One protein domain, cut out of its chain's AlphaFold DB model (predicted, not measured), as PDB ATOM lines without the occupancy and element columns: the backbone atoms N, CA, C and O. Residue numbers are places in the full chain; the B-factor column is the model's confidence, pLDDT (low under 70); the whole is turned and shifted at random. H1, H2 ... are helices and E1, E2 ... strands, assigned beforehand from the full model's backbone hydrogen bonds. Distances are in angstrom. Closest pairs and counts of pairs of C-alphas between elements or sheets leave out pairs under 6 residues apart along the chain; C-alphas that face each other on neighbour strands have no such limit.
ATOM      1  N   ILE A   4     115.500 149.669  48.624       84.00
ATOM      2  CA  ILE A   4     115.103 150.267  49.903       84.00
ATOM      3  C   ILE A   4     113.886 149.560  50.516       84.00
ATOM      4  O   ILE A   4     113.820 149.395  51.736       84.00
ATOM      5  N   THR A   5     112.947 149.066  49.704       87.94
ATOM      6  CA  THR A   5     111.819 148.258  50.193       87.94
ATOM      7  C   THR A   5     112.304 146.940  50.792       87.94
ATOM      8  O   THR A   5     111.861 146.568  51.877       87.94
ATOM      9  N   ILE A   6     113.268 146.268  50.150       90.81
ATOM     10  CA  ILE A   6     113.877 145.034  50.681       90.81
ATOM     11  C   ILE A   6     114.566 145.318  52.017       90.81
ATOM     12  O   ILE A   6     114.333 144.609  52.996       90.81
ATOM     13  N   THR A   7     115.365 146.384  52.083       91.62
ATOM     14  CA  THR A   7     116.031 146.813  53.317       91.62
ATOM     15  C   THR A   7     115.026 147.117  54.426       91.62
ATOM     16  O   THR A   7     115.234 146.706  55.564       91.62
ATOM     17  N   SER A   8     113.908 147.773  54.100       93.62
ATOM     18  CA  SER A   8     112.859 148.101  55.072       93.62
ATOM     19  C   SER A   8     112.212 146.841  55.650       93.62
ATOM     20  O   SER A   8     112.096 146.717  56.867       93.62
ATOM     21  N   ILE A   9     111.869 145.871  54.796       93.44
ATOM     22  CA  ILE A   9     111.320 144.573  55.217       93.44
ATOM     23  C   ILE A   9     112.309 143.833  56.123       93.44
ATOM     24  O   ILE A   9     111.908 143.307  57.157       93.44
ATOM     25  N   LEU A  10     113.597 143.809  55.768       96.06
ATOM     26  CA  LEU A  10     114.623 143.138  56.567       96.06
ATOM     27  C   LEU A  10     114.802 143.793  57.939       96.06
ATOM     28  O   LEU A  10     114.767 143.095  58.949       96.06
ATOM     29  N   ILE A  11     114.952 145.119  57.994       95.94
ATOM     30  CA  ILE A  11     115.146 145.853  59.253       95.94
ATOM     31  C   ILE A  11     113.938 145.666  60.170       95.94
ATOM     32  O   ILE A  11     114.091 145.273  61.326       95.94
ATOM     33  N   PHE A  12     112.730 145.896  59.658       96.94
ATOM     34  CA  PHE A  12     111.512 145.760  60.448       96.94
ATOM     35  C   PHE A  12     111.200 144.309  60.818       96.94
ATOM     36  O   PHE A  12     110.717 144.051  61.922       96.94
ATOM     37  N   GLY A  13     111.515 143.358  59.938       97.50
ATOM     38  CA  GLY A  13     111.396 141.930  60.207       97.50
ATOM     39  C   GLY A  13     112.316 141.490  61.342       97.50
ATOM     40  O   GLY A  13     111.849 140.872  62.294       97.50
ATOM     41  N   ILE A  14     113.596 141.873  61.296       97.94
ATOM     42  CA  ILE A  14     114.567 141.588  62.364       97.94
ATOM     43  C   ILE A  14     114.136 142.258  63.670       97.94
ATOM     44  O   ILE A  14     114.125 141.609  64.711       97.94
ATOM     45  N   PHE A  15     113.738 143.530  63.626       97.69
ATOM     46  CA  PHE A  15     113.269 144.256  64.806       97.69
ATOM     47  C   PHE A  15     112.065 143.567  65.469       97.69
ATOM     48  O   PHE A  15     112.066 143.341  66.679       97.69
ATOM     49  N   SER A  16     111.078 143.158  64.668       97.88
ATOM     50  CA  SER A  16     109.898 142.432  65.150       97.88
ATOM     51  C   SER A  16     110.267 141.061  65.714       97.88
ATOM     52  O   SER A  16     109.791 140.682  66.783       97.88
ATOM     53  N   LEU A  17     111.144 140.327  65.025       98.25
ATOM     54  CA  LEU A  17     111.615 139.013  65.454       98.25
ATOM     55  C   LEU A  17     112.350 139.096  66.796       98.25
ATOM     56  O   LEU A  17     112.084 138.292  67.682       98.25
ATOM     57  N   LEU A  18     113.225 140.087  66.979       98.12
ATOM     58  CA  LEU A  18     113.923 140.310  68.245       98.12
ATOM     59  C   LEU A  18     112.945 140.621  69.382       98.12
ATOM     60  O   LEU A  18     113.061 140.035  70.458       98.12
ATOM     61  N   ALA A  19     111.953 141.484  69.146       97.81
ATOM     62  CA  ALA A  19     110.931 141.792  70.144       97.81
ATOM     63  C   ALA A  19     110.114 140.549  70.537       97.81
ATOM     64  O   ALA A  19     109.898 140.308  71.726       97.81
ATOM     65  N   LEU A  20     109.717 139.722  69.564       97.94
ATOM     66  CA  LEU A  20     109.010 138.465  69.818       97.94
ATOM     67  C   LEU A  20     109.882 137.448  70.563       97.94
ATOM     68  O   LEU A  20     109.403 136.805  71.493       97.94
ATOM     69  N   LEU A  21     111.161 137.317  70.203       98.06
ATOM     70  CA  LEU A  21     112.091 136.425  70.898       98.06
ATOM     71  C   LEU A  21     112.278 136.834  72.360       98.06
ATOM     72  O   LEU A  21     112.266 135.956  73.224       98.06
ATOM     73  N   LEU A  22     112.405 138.136  72.642       98.06
ATOM     74  CA  LEU A  22     112.471 138.652  74.011       98.06
ATOM     75  C   LEU A  22     111.173 138.402  74.773       98.06
ATOM     76  O   LEU A  22     111.225 137.977  75.925       98.06
ATOM     77  N   LEU A  23     110.024 138.625  74.135       97.00
ATOM     78  CA  LEU A  23     108.727 138.395  74.761       97.00
ATOM     79  C   LEU A  23     108.536 136.924  75.145       97.00
ATOM     80  O   LEU A  23     108.114 136.636  76.259       97.00
ATOM     81  N   ILE A  24     108.851 136.003  74.230       96.12
ATOM     82  CA  ILE A  24     108.606 134.566  74.409       96.12
ATOM     83  C   ILE A  24     109.624 133.935  75.363       96.12
ATOM     84  O   ILE A  24     109.250 133.102  76.185       96.12
ATOM     85  N   ASN A  25     110.906 134.294  75.246       96.62
ATOM     86  CA  ASN A  25     111.988 133.563  75.915       96.62
ATOM     87  C   ASN A  25     112.602 134.298  77.110       96.62
ATOM     88  O   ASN A  25     113.392 133.695  77.833       96.62
ATOM     89  N   VAL A  26     112.309 135.589  77.305       96.56
ATOM     90  CA  VAL A  26     112.961 136.406  78.342       96.56
ATOM     91  C   VAL A  26     111.937 137.060  79.265       96.56
ATOM     92  O   VAL A  26     111.777 136.627  80.401       96.56
ATOM     93  N   SER A  27     111.278 138.132  78.822       95.88
ATOM     94  CA  SER A  27     110.206 138.809  79.563       95.88
ATOM     95  C   SER A  27     109.511 139.858  78.694       95.88
ATOM     96  O   SER A  27     110.122 140.463  77.805       95.88
ATOM     97  N   SER A  28     108.255 140.155  79.024       95.81
ATOM     98  CA  SER A  28     107.500 141.273  78.450       95.81
ATOM     99  C   SER A  28     108.170 142.626  78.679       95.81
ATOM    100  O   SER A  28     108.214 143.451  77.767       95.81
ATOM    101  N   MET A  29     108.766 142.841  79.858       95.69
ATOM    102  CA  MET A  29     109.491 144.073  80.181       95.69
ATOM    103  C   MET A  29     110.663 144.314  79.222       95.69
ATOM    104  O   MET A  29     110.802 145.416  78.696       95.69
ATOM    105  N   MET A  30     111.479 143.290  78.946       97.31
ATOM    106  CA  MET A  30     112.602 143.416  78.007       97.31
ATOM    107  C   MET A  30     112.131 143.666  76.573       97.31
ATOM    108  O   MET A  30     112.743 144.461  75.861       97.31
ATOM    109  N   ALA A  31     111.027 143.040  76.155       97.44
ATOM    110  CA  ALA A  31     110.436 143.291  74.843       97.44
ATOM    111  C   ALA A  31     109.949 144.745  74.700       97.44
ATOM    112  O   ALA A  31     110.262 145.394  73.704       97.44
ATOM    113  N   ILE A  32     109.254 145.289  75.708       96.31
ATOM    114  CA  ILE A  32     108.816 146.696  75.722       96.31
ATOM    115  C   ILE A  32     110.019 147.641  75.708       96.31
ATOM    116  O   ILE A  32     110.024 148.604  74.942       96.31
ATOM    117  N   LEU A  33     111.045 147.360  76.521       97.19
ATOM    118  CA  LEU A  33     112.266 148.163  76.544       97.19
ATOM    119  C   LEU A  33     112.906 148.215  75.160       97.19
ATOM    120  O   LEU A  33     113.141 149.312  74.672       97.19
ATOM    121  N   LEU A  34     113.099 147.072  74.493       97.38
ATOM    122  CA  LEU A  34     113.625 147.037  73.127       97.38
ATOM    123  C   LEU A  34     112.748 147.845  72.162       97.38
ATOM    124  O   LEU A  34     113.275 148.650  71.392       97.38
ATOM    125  N   LEU A  35     111.428 147.634  72.199       96.75
ATOM    126  CA  LEU A  35     110.493 148.287  71.284       96.75
ATOM    127  C   LEU A  35     110.563 149.809  71.391       96.75
ATOM    128  O   LEU A  35     110.562 150.474  70.360       96.75
ATOM    129  N   VAL A  36     110.651 150.347  72.609       94.94
ATOM    130  CA  VAL A  36     110.678 151.794  72.856       94.94
ATOM    131  C   VAL A  36     112.084 152.361  72.684       94.94
ATOM    132  O   VAL A  36     112.268 153.357  71.986       94.94
ATOM    133  N   SER A  37     113.092 151.749  73.304       95.69
ATOM    134  CA  SER A  37     114.426 152.336  73.383       95.69
ATOM    135  C   SER A  37     115.178 152.253  72.064       95.69
ATOM    136  O   SER A  37     115.872 153.204  71.730       95.69
ATOM    137  N   ALA A  38     115.062 151.166  71.296       95.31
ATOM    138  CA  ALA A  38     115.854 150.994  70.077       95.31
ATOM    139  C   ALA A  38     115.621 152.111  69.038       95.31
ATOM    140  O   ALA A  38     116.596 152.758  68.655       95.31
ATOM    141  N   PRO A  39     114.383 152.420  68.606       93.62
ATOM    142  CA  PRO A  39     114.148 153.532  67.683       93.62
ATOM    143  C   PRO A  39     114.523 154.893  68.281       93.62
ATOM    144  O   PRO A  39     115.090 155.714  67.568       93.62
ATOM    145  N   VAL A  40     114.283 155.130  69.578       94.62
ATOM    146  CA  VAL A  40     114.673 156.394  70.233       94.62
ATOM    147  C   VAL A  40     116.193 156.566  70.220       94.62
ATOM    148  O   VAL A  40     116.696 157.603  69.798       94.62
ATOM    149  N   VAL A  41     116.937 155.537  70.623       96.62
ATOM    150  CA  VAL A  41     118.405 155.537  70.630       96.62
ATOM    151  C   VAL A  41     118.955 155.719  69.218       96.62
ATOM    152  O   VAL A  41     119.869 156.513  69.028       96.62
ATOM    153  N   LEU A  42     118.383 155.052  68.213       95.56
ATOM    154  CA  LEU A  42     118.812 155.210  66.822       95.56
ATOM    155  C   LEU A  42     118.627 156.648  66.323       95.56
ATOM    156  O   LEU A  42     119.554 157.201  65.733       95.56
ATOM    157  N   VAL A  43     117.479 157.276  66.602       96.06
ATOM    158  CA  VAL A  43     117.238 158.687  66.250       96.06
ATOM    159  C   VAL A  43     118.253 159.611  66.931       96.06
ATOM    160  O   VAL A  43     118.712 160.562  66.308       96.06
ATOM    161  N   LEU A  44     118.634 159.331  68.180       96.94
ATOM    162  CA  LEU A  44     119.607 160.146  68.914       96.94
ATOM    163  C   LEU A  44     121.050 159.969  68.416       96.94
ATOM    164  O   LEU A  44     121.816 160.928  68.442       96.94
ATOM    165  N   LEU A  45     121.433 158.765  67.983       97.75
ATOM    166  CA  LEU A  45     122.808 158.463  67.568       97.75
ATOM    167  C   LEU A  45     123.104 158.855  66.116       97.75
ATOM    168  O   LEU A  45     124.202 159.325  65.827       97.75
ATOM    169  N   ILE A  46     122.155 158.635  65.202       97.19
ATOM    170  CA  ILE A  46     122.336 158.825  63.752       97.19
ATOM    171  C   ILE A  46     121.086 159.465  63.111       97.19
ATOM    172  O   ILE A  46     120.446 158.862  62.241       97.19
ATOM    173  N   PRO A  47     120.716 160.694  63.525       95.62
ATOM    174  CA  PRO A  47     119.436 161.313  63.182       95.62
ATOM    175  C   PRO A  47     119.204 161.443  61.675       95.62
ATOM    176  O   PRO A  47     118.127 161.097  61.202       95.62
ATOM    177  N   GLU A  48     120.198 161.893  60.903       95.94
ATOM    178  CA  GLU A  48     120.035 162.129  59.460       95.94
ATOM    179  C   GLU A  48     119.681 160.846  58.700       95.94
ATOM    180  O   GLU A  48     118.718 160.807  57.931       95.94
ATOM    181  N   THR A  49     120.417 159.763  58.967       94.75
ATOM    182  CA  THR A  49     120.179 158.462  58.336       94.75
ATOM    183  C   THR A  49     118.828 157.886  58.745       94.75
ATOM    184  O   THR A  49     118.097 157.366  57.903       94.75
ATOM    185  N   VAL A  50     118.466 157.992  60.026       95.69
ATOM    186  CA  VAL A  50     117.222 157.414  60.550       95.69
ATOM    187  C   VAL A  50     116.004 158.191  60.069       95.69
ATOM    188  O   VAL A  50     115.034 157.578  59.632       95.69
ATOM    189  N   ILE A  51     116.049 159.523  60.076       95.50
ATOM    190  CA  ILE A  51     114.959 160.355  59.556       95.50
ATOM    191  C   ILE A  51     114.798 160.121  58.051       95.50
ATOM    192  O   ILE A  51     113.672 159.934  57.587       95.50
ATOM    193  N   GLY A  52     115.899 160.041  57.294       94.69
ATOM    194  CA  GLY A  52     115.859 159.705  55.869       94.69
ATOM    195  C   GLY A  52     115.228 158.334  55.607       94.69
ATOM    196  O   GLY A  52     114.365 158.195  54.743       94.69
ATOM    197  N   PHE A  53     115.580 157.329  56.411       95.19
ATOM    198  CA  PHE A  53     114.981 156.000  56.313       95.19
ATOM    199  C   PHE A  53     113.488 156.006  56.667       95.19
ATOM    200  O   PHE A  53     112.689 155.439  55.925       95.19
ATOM    201  N   LEU A  54     113.091 156.648  57.770       95.38
ATOM    202  CA  LEU A  54     111.703 156.684  58.247       95.38
ATOM    203  C   LEU A  54     110.770 157.468  57.313       95.38
ATOM    204  O   LEU A  54     109.593 157.131  57.192       95.38
ATOM    205  N   THR A  55     111.288 158.489  56.633       95.06
ATOM    206  CA  THR A  55     110.511 159.312  55.694       95.06
ATOM    207  C   THR A  55     110.382 158.692  54.302       95.06
ATOM    208  O   THR A  55     109.566 159.176  53.518       95.06
ATOM    209  N   TYR A  56     111.092 157.593  54.006       94.38
ATOM    210  CA  TYR A  56     111.010 156.909  52.714       94.38
ATOM    211  C   TYR A  56     109.589 156.437  52.391       94.38
ATOM    212  O   TYR A  56     109.025 155.593  53.093       94.38
ATOM    213  N   GLN A  57     109.030 156.979  51.312       93.81
ATOM    214  CA  GLN A  57     107.672 156.717  50.856       93.81
ATOM    215  C   GLN A  57     107.617 155.462  49.980       93.81
ATOM    216  O   GLN A  57     108.296 155.389  48.962       93.81
ATOM    217  N   HIS A  58     106.749 154.512  50.332       90.06
ATOM    218  CA  HIS A  58     106.517 153.295  49.537       90.06
ATOM    219  C   HIS A  58     105.291 153.405  48.640       90.06
ATOM    220  O   HIS A  58     105.262 152.860  47.542       90.06
ATOM    221  N   MET A  59     104.249 154.079  49.120       89.69
ATOM    222  CA  MET A  59     102.991 154.216  48.394       89.69
ATOM    223  C   MET A  59     102.260 155.485  48.817       89.69
ATOM    224  O   MET A  59     102.556 156.064  49.861       89.69
ATOM    225  N   VAL A  60     101.281 155.903  48.020       90.12
ATOM    226  CA  VAL A  60     100.407 157.029  48.351       90.12
ATOM    227  C   VAL A  60      98.959 156.576  48.252       90.12
ATOM    228  O   VAL A  60      98.560 155.936  47.282       90.12
ATOM    229  N   LEU A  61      98.184 156.886  49.281       88.31
ATOM    230  CA  LEU A  61      96.760 156.600  49.389       88.31
ATOM    231  C   LEU A  61      95.938 157.870  49.128       88.31
ATOM    232  O   LEU A  61      96.483 158.968  48.993       88.31
ATOM    233  N   ALA A  62      94.613 157.712  49.056       87.31
ATOM    234  CA  ALA A  62      93.654 158.814  48.926       87.31
ATOM    235  C   ALA A  62      93.995 159.787  47.778       87.31
ATOM    236  O   ALA A  62      94.112 160.992  47.987       87.31
ATOM    237  N   ASN A  63      94.192 159.249  46.568       85.69
ATOM    238  CA  ASN A  63      94.497 160.019  45.353       85.69
ATOM    239  C   ASN A  63      95.701 160.971  45.483       85.69
ATOM    240  O   ASN A  63      95.706 162.044  44.887       85.69
ATOM    241  N   GLY A  64      96.722 160.591  46.253       81.94
ATOM    242  CA  GLY A  64      97.945 161.387  46.378       81.94
ATOM    243  C   GLY A  64      98.067 162.173  47.686       81.94
ATOM    244  O   GLY A  64      99.095 162.804  47.907       81.94
ATOM    245  N   LEU A  65      97.051 162.145  48.554       86.00
ATOM    246  CA  LEU A  65      97.004 162.992  49.752       86.00
ATOM    247  C   LEU A  65      97.680 162.377  50.981       86.00
ATOM    248  O   LEU A  65      98.060 163.111  51.891       86.00
ATOM    249  N   VAL A  66      97.813 161.048  51.038       86.81
ATOM    250  CA  VAL A  66      98.317 160.353  52.233       86.81
ATOM    251  C   VAL A  66      99.507 159.465  51.870       86.81
ATOM    252  O   VAL A  66      99.310 158.328  51.430       86.81
ATOM    253  N   PRO A  67     100.749 159.956  52.017       91.00
ATOM    254  CA  PRO A  67     101.938 159.152  51.768       91.00
ATOM    255  C   PRO A  67     102.150 158.138  52.896       91.00
ATOM    256  O   PRO A  67     102.208 158.492  54.073       91.00
ATOM    257  N   VAL A  68     102.309 156.867  52.531       93.38
ATOM    258  CA  VAL A  68     102.691 155.791  53.449       93.38
ATOM    259  C   VAL A  68     104.193 155.580  53.330       93.38
ATOM    260  O   VAL A  68     104.719 155.230  52.270       93.38
ATOM    261  N   ASN A  69     104.880 155.790  54.444       95.06
ATOM    262  CA  ASN A  69     106.328 155.680  54.565       95.06
ATOM    263  C   ASN A  69     106.723 154.700  55.680       95.06
ATOM    264  O   ASN A  69     105.873 154.150  56.387       95.06
ATOM    265  N   ASN A  70     108.025 154.491  55.849       96.00
ATOM    266  CA  ASN A  70     108.575 153.616  56.886       96.00
ATOM    267  C   ASN A  70     108.152 153.994  58.310       96.00
ATOM    268  O   ASN A  70     108.020 153.110  59.153       96.00
ATOM    269  N   PHE A  71     107.883 155.269  58.589       95.50
ATOM    270  CA  PHE A  71     107.344 155.690  59.879       95.50
ATOM    271  C   PHE A  71     105.962 155.078  60.157       95.50
ATOM    272  O   PHE A  71     105.724 154.568  61.250       95.50
ATOM    273  N   HIS A  72     105.074 155.034  59.162       95.12
ATOM    274  CA  HIS A  72     103.771 154.376  59.309       95.12
ATOM    275  C   HIS A  72     103.921 152.865  59.529       95.12
ATOM    276  O   HIS A  72     103.227 152.294  60.367       95.12
ATOM    277  N   ILE A  73     104.855 152.222  58.820       95.06
ATOM    278  CA  ILE A  73     105.153 150.793  58.997       95.06
ATOM    279  C   ILE A  73     105.662 150.525  60.421       95.06
ATOM    280  O   ILE A  73     105.176 149.604  61.077       95.06
ATOM    281  N   LEU A  74     106.574 151.362  60.930       96.06
ATOM    282  CA  LEU A  74     107.056 151.285  62.310       96.06
ATOM    283  C   LEU A  74     105.898 151.386  63.309       96.06
ATOM    284  O   LEU A  74     105.817 150.559  64.211       96.06
ATOM    285  N   LEU A  75     104.982 152.345  63.134       95.38
ATOM    286  CA  LEU A  75     103.821 152.516  64.017       95.38
ATOM    287  C   LEU A  75     102.865 151.315  63.992       95.38
ATOM    288  O   LEU A  75     102.345 150.920  65.039       95.38
ATOM    289  N   ILE A  76     102.644 150.706  62.825       95.69
ATOM    290  CA  ILE A  76     101.830 149.487  62.696       95.69
ATOM    291  C   ILE A  76     102.478 148.336  63.474       95.69
ATOM    292  O   ILE A  76     101.811 147.665  64.261       95.69
ATOM    293  N   ILE A  77     103.784 148.131  63.305       96.31
ATOM    294  CA  ILE A  77     104.531 147.087  64.016       96.31
ATOM    295  C   ILE A  77     104.514 147.341  65.522       96.31
ATOM    296  O   ILE A  77     104.200 146.442  66.297       96.31
ATOM    297  N   TRP A  78     104.796 148.575  65.936       96.12
ATOM    298  CA  TRP A  78     104.758 149.001  67.329       96.12
ATOM    299  C   TRP A  78     103.409 148.735  67.980       96.12
ATOM    300  O   TRP A  78     103.352 148.040  68.990       96.12
ATOM    301  N   SER A  79     102.322 149.243  67.402       96.62
ATOM    302  CA  SER A  79     100.978 149.054  67.956       96.62
ATOM    303  C   SER A  79     100.594 147.575  68.038       96.62
ATOM    304  O   SER A  79     100.072 147.139  69.063       96.62
ATOM    305  N   THR A  80     100.925 146.789  67.013       97.56
ATOM    306  CA  THR A  80     100.658 145.344  66.981       97.56
ATOM    307  C   THR A  80     101.417 144.606  68.083       97.56
ATOM    308  O   THR A  80     100.819 143.846  68.841       97.56
ATOM    309  N   LEU A  81     102.728 144.833  68.204       97.94
ATOM    310  CA  LEU A  81     103.564 144.128  69.177       97.94
ATOM    311  C   LEU A  81     103.276 144.575  70.611       97.94
ATOM    312  O   LEU A  81     103.192 143.727  71.494       97.94
ATOM    313  N   ILE A  82     103.052 145.869  70.852       96.44
ATOM    314  CA  ILE A  82     102.628 146.366  72.170       96.44
ATOM    315  C   ILE A  82     101.275 145.757  72.547       96.44
ATOM    316  O   ILE A  82     101.119 145.269  73.664       96.44
ATOM    317  N   GLY A  83     100.315 145.731  71.618       97.19
ATOM    318  CA  GLY A  83      99.018 145.091  71.832       97.19
ATOM    319  C   GLY A  83      99.153 143.610  72.189       97.19
ATOM    320  O   GLY A  83      98.518 143.150  73.137       97.19
ATOM    321  N   LEU A  84     100.030 142.882  71.493       97.44
ATOM    322  CA  LEU A  84     100.321 141.479  71.777       97.44
ATOM    323  C   LEU A  84     100.914 141.297  73.181       97.44
ATOM    324  O   LEU A  84     100.428 140.454  73.931       97.44
ATOM    325  N   ILE A  85     101.897 142.114  73.571       96.44
ATOM    326  CA  ILE A  85     102.501 142.060  74.910       96.44
ATOM    327  C   ILE A  85     101.440 142.306  75.988       96.44
ATOM    328  O   ILE A  85     101.280 141.486  76.894       96.44
ATOM    329  N   LEU A  86     100.671 143.392  75.867       96.25
ATOM    330  CA  LEU A  86      99.609 143.732  76.815       96.25
ATOM    331  C   LEU A  86      98.563 142.621  76.918       96.25
ATOM    332  O   LEU A  86      98.138 142.278  78.019       96.25
ATOM    333  N   TYR A  87      98.178 142.033  75.786       95.75
ATOM    334  CA  TYR A  87      97.247 140.914  75.754       95.75
ATOM    335  C   TYR A  87      97.800 139.692  76.496       95.75
ATOM    336  O   TYR A  87      97.098 139.109  77.322       95.75
ATOM    337  N   THR A  88      99.061 139.321  76.253       94.06
ATOM    338  CA  THR A  88      99.689 138.171  76.922       94.06
ATOM    339  C   THR A  88      99.829 138.374  78.431       94.06
ATOM    340  O   THR A  88      99.541 137.451  79.196       94.06
ATOM    341  N   GLU A  89     100.182 139.581  78.872       93.50
ATOM    342  CA  GLU A  89     100.260 139.939  80.292       93.50
ATOM    343  C   GLU A  89      98.881 139.909  80.955       93.50
ATOM    344  O   GLU A  89      98.695 139.275  81.995       93.50
ATOM    345  N   PHE A  90      97.880 140.521  80.317       95.19
ATOM    346  CA  PHE A  90      96.510 140.525  80.820       95.19
ATOM    347  C   PHE A  90      95.940 139.108  80.942       95.19
ATOM    348  O   PHE A  90      95.359 138.761  81.970       95.19
ATOM    349  N   LEU A  91      96.129 138.272  79.918       94.44
ATOM    350  CA  LEU A  91      95.658 136.890  79.920       94.44
ATOM    351  C   LEU A  91      96.348 136.065  81.013       94.44
ATOM    352  O   LEU A  91      95.682 135.322  81.733       94.44
ATOM    353  N   THR A  92      97.662 136.224  81.176       92.31
ATOM    354  CA  THR A  92      98.434 135.536  82.222       92.31
ATOM    355  C   THR A  92      97.945 135.934  83.612       92.31
ATOM    356  O   THR A  92      97.669 135.070  84.448       92.31
ATOM    357  N   TRP A  93      97.752 137.233  83.844       93.44
ATOM    358  CA  TRP A  93      97.180 137.749  85.082       93.44
ATOM    359  C   TRP A  93      95.776 137.185  85.341       93.44
ATOM    360  O   TRP A  93      95.511 136.670  86.431       93.44
ATOM    361  N   TYR A  94      94.896 137.206  84.339       93.88
ATOM    362  CA  TYR A  94      93.527 136.705  84.454       93.88
ATOM    363  C   TYR A  94      93.485 135.212  84.811       93.88
ATOM    364  O   TYR A  94      92.788 134.805  85.740       93.88
ATOM    365  N   LEU A  95      94.289 134.390  84.132       93.62
ATOM    366  CA  LEU A  95      94.374 132.954  84.407       93.62
ATOM    367  C   LEU A  95      94.990 132.650  85.778       93.62
ATOM    368  O   LEU A  95      94.627 131.651  86.394       93.62
ATOM    369  N   SER A  96      95.891 133.500  86.277       92.81
ATOM    370  CA  SER A  96      96.454 133.351  87.624       92.81
ATOM    371  C   SER A  96      95.428 133.630  88.729       92.81
ATOM    372  O   SER A  96      95.428 132.944  89.748       92.81
ATOM    373  N   ARG A  97      94.503 134.577  88.506       83.25
ATOM    374  CA  ARG A  97      93.410 134.916  89.434       83.25
ATOM    375  C   ARG A  97      92.374 133.800  89.565       83.25
ATOM    376  O   ARG A  97      91.817 133.637  90.640       83.25
ATOM    377  N   ASN A  98      92.144 133.031  88.499       66.50
ATOM    378  CA  ASN A  98      91.173 131.930  88.469       66.50
ATOM    379  C   ASN A  98      91.701 130.605  89.054       66.50
ATOM    380  O   ASN A  98      90.996 129.600  89.026       66.50
ATOM    381  N   LYS A  99      92.949 130.581  89.542       59.03
ATOM    382  CA  LYS A  99      93.537 129.441  90.265       59.03
ATOM    383  C   LYS A  99      93.462 129.592  91.796       59.03
ATOM    384  O   LYS A  99      94.102 128.804  92.490       59.03
TER     385      LYS A  99
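AT A GLANCE: This is residues 4 to 99 of the 100 residues of an uncharacterized protein of Methanohalobium evestigatum (strain ATCC BAA-1072 / DSM 3721 / NBRC 107634 / OCM 161 / Z-7303) (UniProt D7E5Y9). Three long helices, H1, H2 and H4, make an up-and-down bundle, each running against the one before; the E1-E2 hairpin and short H3 are at one end, and residues 90 to 99 stick out at the other. The 96 printed residues, mostly helix, run H1 H2 H3 E1 E2 H4, with sheet E1 - E2 antiparallel. The whole is loose, radius of gyration of the C-alphas 16.1 A, spanning 54 by 34 by 21 A.

IN THESE COORDINATES: E1 is residues 57 to 61, 11.0 A; E2 66 to 69, 9.6 A. H4, residues 70 to 97, 40.5 A, ends at C-alpha (93.410, 134.916, 89.434). H1, 4 to 25, 31.1 A, begins at (115.103, 150.267, 49.903). H2 is 28 to 45, 25.5 A; H3 47 to 55, 11.8 A.

HOW THE PARTS SIT: In the hairpin, N 58 and O 68 are 2.9 A apart. H4 touches H1, closest C-alphas Ser 16 and Ile 77, 7.2 A. Every O i to N i+4 pair is within hydrogen-bond range in H1, H3 and H4; in H2, 12 of 14.

THE WHOLE: The printed part has no cut or long link; pLDDT is under 70 at residues 98 to 99.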